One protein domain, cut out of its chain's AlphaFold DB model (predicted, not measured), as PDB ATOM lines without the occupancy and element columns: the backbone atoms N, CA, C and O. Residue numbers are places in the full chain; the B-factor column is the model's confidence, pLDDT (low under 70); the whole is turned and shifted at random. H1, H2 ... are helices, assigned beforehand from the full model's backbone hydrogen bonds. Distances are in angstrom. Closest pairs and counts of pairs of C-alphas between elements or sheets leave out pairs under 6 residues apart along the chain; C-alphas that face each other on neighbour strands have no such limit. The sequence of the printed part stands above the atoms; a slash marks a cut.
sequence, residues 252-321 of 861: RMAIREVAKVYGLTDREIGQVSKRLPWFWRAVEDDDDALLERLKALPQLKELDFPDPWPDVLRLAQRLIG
ATOM      1  N   ARG A 252      50.016 -18.676 -42.523       85.38
ATOM      2  CA  ARG A 252      48.932 -17.795 -43.013       85.38
ATOM      3  C   ARG A 252      49.318 -17.035 -44.285       85.38
ATOM      4  O   ARG A 252      48.465 -16.776 -45.129       85.38
ATOM      5  N   MET A 253      50.596 -16.674 -44.415       88.75
ATOM      6  CA  MET A 253      51.125 -15.995 -45.597       88.75
ATOM      7  C   MET A 253      51.142 -16.942 -46.798       88.75
ATOM      8  O   MET A 253      50.644 -16.569 -47.852       88.75
ATOM      9  N   ALA A 254      51.646 -18.166 -46.625       90.25
ATOM     10  CA  ALA A 254      51.674 -19.187 -47.664       90.25
ATOM     11  C   ALA A 254      50.259 -19.483 -48.177       90.25
ATOM     12  O   ALA A 254      50.009 -19.357 -49.371       90.25
ATOM     13  N   ILE A 255      49.302 -19.746 -47.277       89.19
ATOM     14  CA  ILE A 255      47.901 -20.009 -47.646       89.19
ATOM     15  C   ILE A 255      47.312 -18.844 -48.453       89.19
ATOM     16  O   ILE A 255      46.723 -19.060 -49.508       89.19
ATOM     17  N   ARG A 256      47.500 -17.600 -47.992       91.44
ATOM     18  CA  ARG A 256      46.987 -16.403 -48.679       91.44
ATOM     19  C   ARG A 256      47.611 -16.211 -50.060       91.44
ATOM     20  O   ARG A 256      46.888 -15.891 -50.998       91.44
ATOM     21  N   GLU A 257      48.923 -16.369 -50.193       92.31
ATOM     22  CA  GLU A 257      49.610 -16.161 -51.472       92.31
ATOM     23  C   GLU A 257      49.266 -17.265 -52.480       92.31
ATOM     24  O   GLU A 257      48.996 -16.957 -53.639       92.31
ATOM     25  N   VAL A 258      49.162 -18.525 -52.044       92.88
ATOM     26  CA  VAL A 258      48.709 -19.623 -52.913       92.88
ATOM     27  C   VAL A 258      47.243 -19.432 -53.313       92.88
ATOM     28  O   VAL A 258      46.924 -19.530 -54.494       92.88
ATOM     29  N   ALA A 259      46.359 -19.057 -52.386       92.06
ATOM     30  CA  ALA A 259      44.952 -18.782 -52.689       92.06
ATOM     31  C   ALA A 259      44.769 -17.686 -53.758       92.06
ATOM     32  O   ALA A 259      43.954 -17.838 -54.669       92.06
ATOM     33  N   LYS A 260      45.571 -16.611 -53.703       92.88
ATOM     34  CA  LYS A 260      45.576 -15.558 -54.736       92.88
ATOM     35  C   LYS A 260      45.980 -16.092 -56.107       92.88
ATOM     36  O   LYS A 260      45.390 -15.704 -57.111       92.88
ATOM     37  N   VAL A 261      46.963 -16.990 -56.161       93.56
ATOM     38  CA  VAL A 261      47.411 -17.614 -57.416       93.56
ATOM     39  C   VAL A 261      46.309 -18.475 -58.046       93.56
ATOM     40  O   VAL A 261      46.215 -18.542 -59.275       93.56
ATOM     41  N   TYR A 262      45.451 -19.082 -57.221       90.50
ATOM     42  CA  TYR A 262      44.240 -19.790 -57.655       90.50
ATOM     43  C   TYR A 262      43.073 -18.853 -58.021       90.50
ATOM     44  O   TYR A 262      42.066 -19.318 -58.545       90.50
ATOM     45  N   GLY A 263      43.210 -17.539 -57.812       89.62
ATOM     46  CA  GLY A 263      42.205 -16.539 -58.184       89.62
ATOM     47  C   GLY A 263      41.122 -16.286 -57.134       89.62
ATOM     48  O   GLY A 263      40.128 -15.638 -57.457       89.62
ATOM     49  N   LEU A 264      41.303 -16.760 -55.897       90.25
ATOM     50  CA  LEU A 264      40.360 -16.505 -54.805       90.25
ATOM     51  C   LEU A 264      40.360 -15.021 -54.410       90.25
ATOM     52  O   LEU A 264      41.409 -14.374 -54.330       90.25
ATOM     53  N   THR A 265      39.172 -14.483 -54.139       89.31
ATOM     54  CA  THR A 265      38.989 -13.086 -53.732       89.31
ATOM     55  C   THR A 265      39.455 -12.853 -52.295       89.31
ATOM     56  O   THR A 265      39.462 -13.755 -51.455       89.31
ATOM     57  N   ASP A 266      39.775 -11.601 -51.952       86.75
ATOM     58  CA  ASP A 266      40.151 -11.242 -50.578       86.75
ATOM     59  C   ASP A 266      39.066 -11.577 -49.544       86.75
ATOM     60  O   ASP A 266      39.383 -11.891 -48.393       86.75
ATOM     61  N   ARG A 267      37.792 -11.557 -49.955       86.25
ATOM     62  CA  ARG A 267      36.660 -11.937 -49.105       86.25
ATOM     63  C   ARG A 267      36.701 -13.425 -48.758       86.25
ATOM     64  O   ARG A 267      36.588 -13.760 -47.581       86.25
ATOM     65  N   GLU A 268      36.885 -14.290 -49.752       85.75
ATOM     66  CA  GLU A 268      36.957 -15.748 -49.569       85.75
ATOM     67  C   GLU A 268      38.188 -16.135 -48.747       85.75
ATOM     68  O   GLU A 268      38.090 -16.861 -47.758       85.75
ATOM     69  N   ILE A 269      39.346 -15.553 -49.074       86.94
ATOM     70  CA  ILE A 269      40.580 -15.760 -48.308       86.94
ATOM     71  C   ILE A 269      40.395 -15.298 -46.858       86.94
ATOM     72  O   ILE A 269      40.870 -15.958 -45.930       86.94
ATOM     73  N   GLY A 270      39.712 -14.170 -46.650       81.69
ATOM     74  CA  GLY A 270      39.443 -13.598 -45.336       81.69
ATOM     75  C   GLY A 270      38.553 -14.472 -44.449       81.69
ATOM     76  O   GLY A 270      38.776 -14.504 -43.239       81.69
ATOM     77  N   GLN A 271      37.592 -15.205 -45.020       78.62
ATOM     78  CA  GLN A 271      36.712 -16.114 -44.271       78.62
ATOM     79  C   GLN A 271      37.495 -17.251 -43.604       78.62
ATOM     80  O   GLN A 271      37.269 -17.541 -42.430       78.62
ATOM     81  N   VAL A 272      38.465 -17.830 -44.318       76.50
ATOM     82  CA  VAL A 272      39.349 -18.871 -43.774       76.50
ATOM     83  C   VAL A 272      40.429 -18.247 -42.893       76.50
ATOM     84  O   VAL A 272      40.599 -18.621 -41.734       76.50
ATOM     85  N   SER A 273      41.125 -17.228 -43.403       75.12
ATOM     86  CA  SER A 273      42.309 -16.656 -42.752       75.12
ATOM     87  C   SER A 273      42.031 -16.067 -41.374       75.12
ATOM     88  O   SER A 273      42.941 -16.060 -40.548       75.12
ATOM     89  N   LYS A 274      40.824 -15.546 -41.112       72.44
ATOM     90  CA  LYS A 274      40.443 -14.989 -39.800       72.44
ATOM     91  C   LYS A 274      40.293 -16.055 -38.715       72.44
ATOM     92  O   LYS A 274      40.556 -15.754 -37.558       72.44
ATOM     93  N   ARG A 275      39.897 -17.273 -39.090       71.12
ATOM     94  CA  ARG A 275      39.663 -18.390 -38.164       71.12
ATOM     95  C   ARG A 275      40.898 -19.265 -37.951       71.12
ATOM     96  O   ARG A 275      40.930 -20.049 -37.010       71.12
ATOM     97  N   LEU A 276      41.919 -19.127 -38.803       69.19
ATOM     98  CA  LEU A 276      43.198 -19.811 -38.631       69.19
ATOM     99  C   LEU A 276      43.895 -19.342 -37.339       69.19
ATOM    100  O   LEU A 276      44.181 -18.144 -37.209       69.19
ATOM    101  N   PRO A 277      44.238 -20.259 -36.417       64.00
ATOM    102  CA  PRO A 277      45.048 -19.930 -35.254       64.00
ATOM    103  C   PRO A 277      46.418 -19.368 -35.634       64.00
ATOM    104  O   PRO A 277      46.949 -19.587 -36.727       64.00
ATOM    105  N   TRP A 278      47.031 -18.671 -34.681       56.91
ATOM    106  CA  TRP A 278      48.434 -18.286 -34.771       56.91
ATOM    107  C   TRP A 278      49.321 -19.523 -34.557       56.91
ATOM    108  O   TRP A 278      49.716 -19.843 -33.440       56.91
ATOM    109  N   PHE A 279      49.623 -20.244 -35.637       59.78
ATOM    110  CA  PHE A 279      50.609 -21.323 -35.618       59.78
ATOM    111  C   PHE A 279      52.001 -20.769 -35.926       59.78
ATOM    112  O   PHE A 279      52.240 -20.260 -37.018       59.78
ATOM    113  N   TRP A 280      52.913 -20.876 -34.956       41.19
ATOM    114  CA  TRP A 280      54.313 -20.442 -35.083       41.19
ATOM    115  C   TRP A 280      55.259 -21.549 -35.571       41.19
ATOM    116  O   TRP A 280      56.428 -21.279 -35.822       41.19
ATOM    117  N   ARG A 281      54.804 -22.805 -35.673       43.03
ATOM    118  CA  ARG A 281      55.686 -23.936 -35.995       43.03
ATOM    119  C   ARG A 281      55.255 -24.652 -37.267       43.03
ATOM    120  O   ARG A 281      54.157 -25.207 -37.324       43.03
ATOM    121  N   ALA A 282      56.169 -24.667 -38.237       43.09
ATOM    122  CA  ALA A 282      56.276 -25.763 -39.186       43.09
ATOM    123  C   ALA A 282      56.452 -27.050 -38.370       43.09
ATOM    124  O   ALA A 282      57.279 -27.099 -37.460       43.09
ATOM    125  N   VAL A 283      55.605 -28.039 -38.626       44.16
ATOM    126  CA  VAL A 283      55.911 -29.407 -38.218       44.16
ATOM    127  C   VAL A 283      56.686 -29.966 -39.396       44.16
ATOM    128  O   VAL A 283      56.190 -29.930 -40.522       44.16
ATOM    129  N   GLU A 284      57.939 -30.316 -39.135       42.41
ATOM    130  CA  GLU A 284      58.698 -31.187 -40.019       42.41
ATOM    131  C   GLU A 284      57.956 -32.529 -40.046       42.41
ATOM    132  O   GLU A 284      57.545 -33.022 -38.997       42.41
ATOM    133  N   ASP A 285      57.763 -33.041 -41.257       42.88
ATOM    134  CA  ASP A 285      57.154 -34.322 -41.618       42.88
ATOM    135  C   ASP A 285      55.629 -34.339 -41.878       42.88
ATOM    136  O   ASP A 285      54.790 -34.255 -40.981       42.88
ATOM    137  N   ASP A 286      55.341 -34.531 -43.176       50.06
ATOM    138  CA  ASP A 286      54.113 -34.966 -43.862       50.06
ATOM    139  C   ASP A 286      53.296 -33.898 -44.635       50.06
ATOM    140  O   ASP A 286      52.800 -32.911 -44.083       50.06
ATOM    141  N   ASP A 287      53.149 -34.121 -45.951       49.97
ATOM    142  CA  ASP A 287      52.521 -33.208 -46.928       49.97
ATOM    143  C   ASP A 287      50.999 -33.055 -46.697       49.97
ATOM    144  O   ASP A 287      50.424 -32.015 -47.036       49.97
ATOM    145  N   ASP A 288      50.358 -34.037 -46.048       52.81
ATOM    146  CA  ASP A 288      48.919 -34.043 -45.734       52.81
ATOM    147  C   ASP A 288      48.589 -33.570 -44.300       52.81
ATOM    148  O   ASP A 288      47.422 -33.349 -43.951       52.81
ATOM    149  N   ALA A 289      49.602 -33.319 -43.460       64.62
ATOM    150  CA  ALA A 289      49.395 -32.973 -42.053       64.62
ATOM    151  C   ALA A 289      48.677 -31.629 -41.854       64.62
ATOM    152  O   ALA A 289      47.971 -31.451 -40.862       64.62
ATOM    153  N   LEU A 290      48.836 -30.655 -42.761       69.56
ATOM    154  CA  LEU A 290      48.256 -29.321 -42.567       69.56
ATOM    155  C   LEU A 290      46.728 -29.334 -42.671       69.56
ATOM    156  O   LEU A 290      46.063 -28.772 -41.802       69.56
ATOM    157  N   LEU A 291      46.169 -29.971 -43.703       68.94
ATOM    158  CA  LEU A 291      44.721 -30.020 -43.923       68.94
ATOM    159  C   LEU A 291      44.016 -30.773 -42.790       68.94
ATOM    160  O   LEU A 291      43.054 -30.260 -42.219       68.94
ATOM    161  N   GLU A 292      44.523 -31.949 -42.424       70.44
ATOM    162  CA  GLU A 292      43.934 -32.760 -41.356       70.44
ATOM    163  C   GLU A 292      44.055 -32.082 -39.987       70.44
ATOM    164  O   GLU A 292      43.096 -32.064 -39.212       70.44
ATOM    165  N   ARG A 293      45.171 -31.391 -39.715       72.31
ATOM    166  CA  ARG A 293      45.293 -30.555 -38.511       72.31
ATOM    167  C   ARG A 293      44.295 -29.411 -38.513       72.31
ATOM    168  O   ARG A 293      43.707 -29.150 -37.469       72.31
ATOM    169  N   LEU A 294      44.089 -28.732 -39.644       73.88
ATOM    170  CA  LEU A 294      43.113 -27.647 -39.724       73.88
ATOM    171  C   LEU A 294      41.688 -28.155 -39.487       73.88
ATOM    172  O   LEU A 294      40.964 -27.537 -38.711       73.88
ATOM    173  N   LYS A 295      41.307 -29.303 -40.058       71.25
ATOM    174  CA  LYS A 295      40.003 -29.943 -39.799       71.25
ATOM    175  C   LYS A 295      39.833 -30.390 -38.344       71.25
ATOM    176  O   LYS A 295      38.727 -30.329 -37.810       71.25
ATOM    177  N   ALA A 296      40.911 -30.822 -37.688       73.25
ATOM    178  CA  ALA A 296      40.882 -31.256 -36.291       73.25
ATOM    179  C   ALA A 296      40.691 -30.099 -35.291       73.25
ATOM    180  O   ALA A 296      40.374 -30.336 -34.121       73.25
ATOM    181  N   LEU A 297      40.877 -28.846 -35.717       71.38
ATOM    182  CA  LEU A 297      40.755 -27.689 -34.837       71.38
ATOM    183  C   LEU A 297      39.291 -27.365 -34.521       71.38
ATOM    184  O   LEU A 297      38.488 -27.195 -35.442       71.38
ATOM    185  N   PRO A 298      38.942 -27.151 -33.239       68.94
ATOM    186  CA  PRO A 298      37.582 -26.787 -32.848       68.94
ATOM    187  C   PRO A 298      37.029 -25.553 -33.581       68.94
ATOM    188  O   PRO A 298      35.854 -25.540 -33.928       68.94
ATOM    189  N   GLN A 299      37.867 -24.550 -33.879       68.62
ATOM    190  CA  GLN A 299      37.444 -23.298 -34.535       68.62
ATOM    191  C   GLN A 299      37.113 -23.470 -36.025       68.62
ATOM    192  O   GLN A 299      36.472 -22.604 -36.621       68.62
ATOM    193  N   LEU A 300      37.593 -24.551 -36.643       71.38
ATOM    194  CA  LEU A 300      37.473 -24.813 -38.079       71.38
ATOM    195  C   LEU A 300      36.630 -26.049 -38.383       71.38
ATOM    196  O   LEU A 300      36.371 -26.321 -39.548       71.38
ATOM    197  N   LYS A 301      36.157 -26.763 -37.356       67.50
ATOM    198  CA  LYS A 301      35.379 -27.997 -37.503       67.50
ATOM    199  C   LYS A 301      34.106 -27.824 -38.342       67.50
ATOM    200  O   LYS A 301      33.671 -28.765 -38.992       67.50
ATOM    201  N   GLU A 302      33.512 -26.631 -38.318       68.06
ATOM    202  CA  GLU A 302      32.306 -26.287 -39.090       68.06
ATOM    203  C   GLU A 302      32.611 -25.610 -40.436       68.06
ATOM    204  O   GLU A 302      31.690 -25.225 -41.156       68.06
ATOM    205  N   LEU A 303      33.887 -25.392 -40.764       71.56
ATOM    206  CA  LEU A 303      34.283 -24.725 -41.997       71.56
ATOM    207  C   LEU A 303      34.574 -25.777 -43.066       71.56
ATOM    208  O   LEU A 303      35.468 -26.605 -42.908       71.56
ATOM    209  N   ASP A 304      33.811 -25.724 -44.153       73.50
ATOM    210  CA  ASP A 304      34.053 -26.577 -45.309       73.50
ATOM    211  C   ASP A 304      35.203 -26.017 -46.160       73.50
ATOM    212  O   ASP A 304      35.359 -24.799 -46.295       73.50
ATOM    213  N   PHE A 305      36.003 -26.909 -46.741       79.38
ATOM    214  CA  PHE A 305      37.131 -26.570 -47.610       79.38
ATOM    215  C   PHE A 305      36.844 -27.066 -49.034       79.38
ATOM    216  O   PHE A 305      37.463 -28.040 -49.469       79.38
ATOM    217  N   PRO A 306      35.906 -26.427 -49.762       83.69
ATOM    218  CA  PRO A 306      35.577 -26.822 -51.125       83.69
ATOM    219  C   PRO A 306      36.748 -26.553 -52.077       83.69
ATOM    220  O   PRO A 306      37.665 -25.789 -51.762       83.69
ATOM    221  N   ASP A 307      36.703 -27.134 -53.274       81.94
ATOM    222  CA  ASP A 307      37.697 -26.856 -54.310       81.94
ATOM    223  C   ASP A 307      37.816 -25.341 -54.575       81.94
ATOM    224  O   ASP A 307      36.794 -24.657 -54.684       81.94
ATOM    225  N   PRO A 308      39.041 -24.779 -54.685       88.31
ATOM    226  CA  PRO A 308      40.350 -25.445 -54.755       88.31
ATOM    227  C   PRO A 308      41.138 -25.494 -53.421       88.31
ATOM    228  O   PRO A 308      42.366 -25.605 -53.433       88.31
ATOM    229  N   TRP A 309      40.493 -25.366 -52.253       86.38
ATOM    230  CA  TRP A 309      41.190 -25.256 -50.959       86.38
ATOM    231  C   TRP A 309      42.127 -26.423 -50.596       86.38
ATOM    232  O   TRP A 309      43.205 -26.134 -50.067       86.38
ATOM    233  N   PRO A 310      41.800 -27.704 -50.866       86.56
ATOM    234  CA  PRO A 310      42.712 -28.810 -50.566       86.56
ATOM    235  C   PRO A 310      44.069 -28.667 -51.270       86.56
ATOM    236  O   PRO A 310      45.120 -28.793 -50.638       86.56
ATOM    237  N   ASP A 311      44.063 -28.294 -52.553       85.94
ATOM    238  CA  ASP A 311      45.285 -28.046 -53.322       85.94
ATOM    239  C   ASP A 311      46.040 -26.803 -52.849       85.94
ATOM    240  O   ASP A 311      47.274 -26.805 -52.790       85.94
ATOM    241  N   VAL A 312      45.311 -25.745 -52.474       88.56
ATOM    242  CA  VAL A 312      45.903 -24.533 -51.892       88.56
ATOM    243  C   VAL A 312      46.678 -24.876 -50.620       88.56
ATOM    244  O   VAL A 312      47.810 -24.421 -50.458       88.56
ATOM    245  N   LEU A 313      46.101 -25.684 -49.729       86.12
ATOM    246  CA  LEU A 313      46.710 -26.040 -48.446       86.12
ATOM    247  C   LEU A 313      47.924 -26.961 -48.618       86.12
ATOM    248  O   LEU A 313      48.966 -26.697 -48.017       86.12
ATOM    249  N   ARG A 314      47.831 -27.967 -49.492       85.00
ATOM    250  CA  ARG A 314      48.947 -28.870 -49.820       85.00
ATOM    251  C   ARG A 314      50.148 -28.115 -50.398       85.00
ATOM    252  O   ARG A 314      51.285 -28.305 -49.975       85.00
ATOM    253  N   LEU A 315      49.913 -27.202 -51.344       86.38
ATOM    254  CA  LEU A 315      50.982 -26.385 -51.927       86.38
ATOM    255  C   LEU A 315      51.520 -25.334 -50.951       86.38
ATOM    256  O   LEU A 315      52.718 -25.052 -50.959       86.38
ATOM    257  N   ALA A 316      50.659 -24.763 -50.103       88.25
ATOM    258  CA  ALA A 316      51.087 -23.843 -49.058       88.25
ATOM    259  C   ALA A 316      52.022 -24.534 -48.058       88.25
ATOM    260  O   ALA A 316      53.018 -23.925 -47.679       88.25
ATOM    261  N   GLN A 317      51.761 -25.794 -47.687       85.81
ATOM    262  CA  GLN A 317      52.620 -26.566 -46.783       85.81
ATOM    263  C   GLN A 317      54.057 -26.676 -47.314       85.81
ATOM    264  O   GLN A 317      54.994 -26.354 -46.588       85.81
ATOM    265  N   ARG A 318      54.233 -27.005 -48.601       86.19
ATOM    266  CA  ARG A 318      55.559 -27.063 -49.253       86.19
ATOM    267  C   ARG A 318      56.278 -25.713 -49.332       86.19
ATOM    268  O   ARG A 318      57.491 -25.670 -49.508       86.19
ATOM    269  N   LEU A 319      55.537 -24.608 -49.253       88.06
ATOM    270  CA  LEU A 319      56.087 -23.257 -49.324       88.06
ATOM    271  C   LEU A 319      56.564 -22.750 -47.954       88.06
ATOM    272  O   LEU A 319      57.449 -21.894 -47.900       88.06
ATOM    273  N   ILE A 320      55.989 -23.246 -46.853       87.44
ATOM    274  CA  ILE A 320      56.304 -22.785 -45.495       87.44
ATOM    275  C   ILE A 320      57.798 -22.964 -45.201       87.44
ATOM    276  O   ILE A 320      58.379 -24.012 -45.455       87.44
ATOM    277  N   GLY A 321      58.428 -21.920 -44.657       85.12
ATOM    278  CA  GLY A 321      59.856 -21.921 -44.321       85.12
ATOM    279  C   GLY A 321      60.794 -21.577 -45.481       85.12
ATOM    280  O   GLY A 321      61.974 -21.338 -45.245       85.12
TER     281      GLY A 321
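This is residues 252 to 321 of the 861 residues of the protein "DNA-directed DNA polymerase" of Myxococcales bacterium (UniProt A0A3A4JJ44). Helices H4 and H1 cross, H3 packs on H4, and H2 folds back on H1 as a hairpin; long loops lead into and out of H3. The 70 printed residues have four named helices, H1 to H4 in order, and no named strand: class all helix. The whole is compact, with a radius of gyration of the C-alphas of 11.2 A and spans of 30 by 25 by 20 A.

H4, residues 309 to 319, is 15.1 A long and ends at C-alpha 319 (56.087, -23.257, -49.324). H1, residues 252 to 261, is 14.5 A long from C-alpha 252 (48.932, -17.795, -43.013). H2 is residues 266 to 273, 9.8 A, and H3 residues 289 to 296, 10.4 A.

H4 touches H1 at a steep tilt of 61 degrees, closest C-alphas Ala 254 and Ala 316, 4.9 A. H4 touches H3 at 46 degrees, steep, closest C-alphas Leu 291 and Leu 313, 6.3 A. H1 and H2, a hairpin, touch at a shallow tilt of 34.9 degrees, only just short of steep, closest C-alphas Arg 256 and Ile 269, 6.4 A. H2 is apart from H3 and H4. Every O i to N i+4 pair is within hydrogen-bond range in H1 and H3, 3 of 4 in H2, 6 of 7 in H4.

The printed part has no cut; links H2 to H3 and H3 to H4 are long. pLDDT is under 70 at residues 276 to 291, 298 to 299 and 301 to 302.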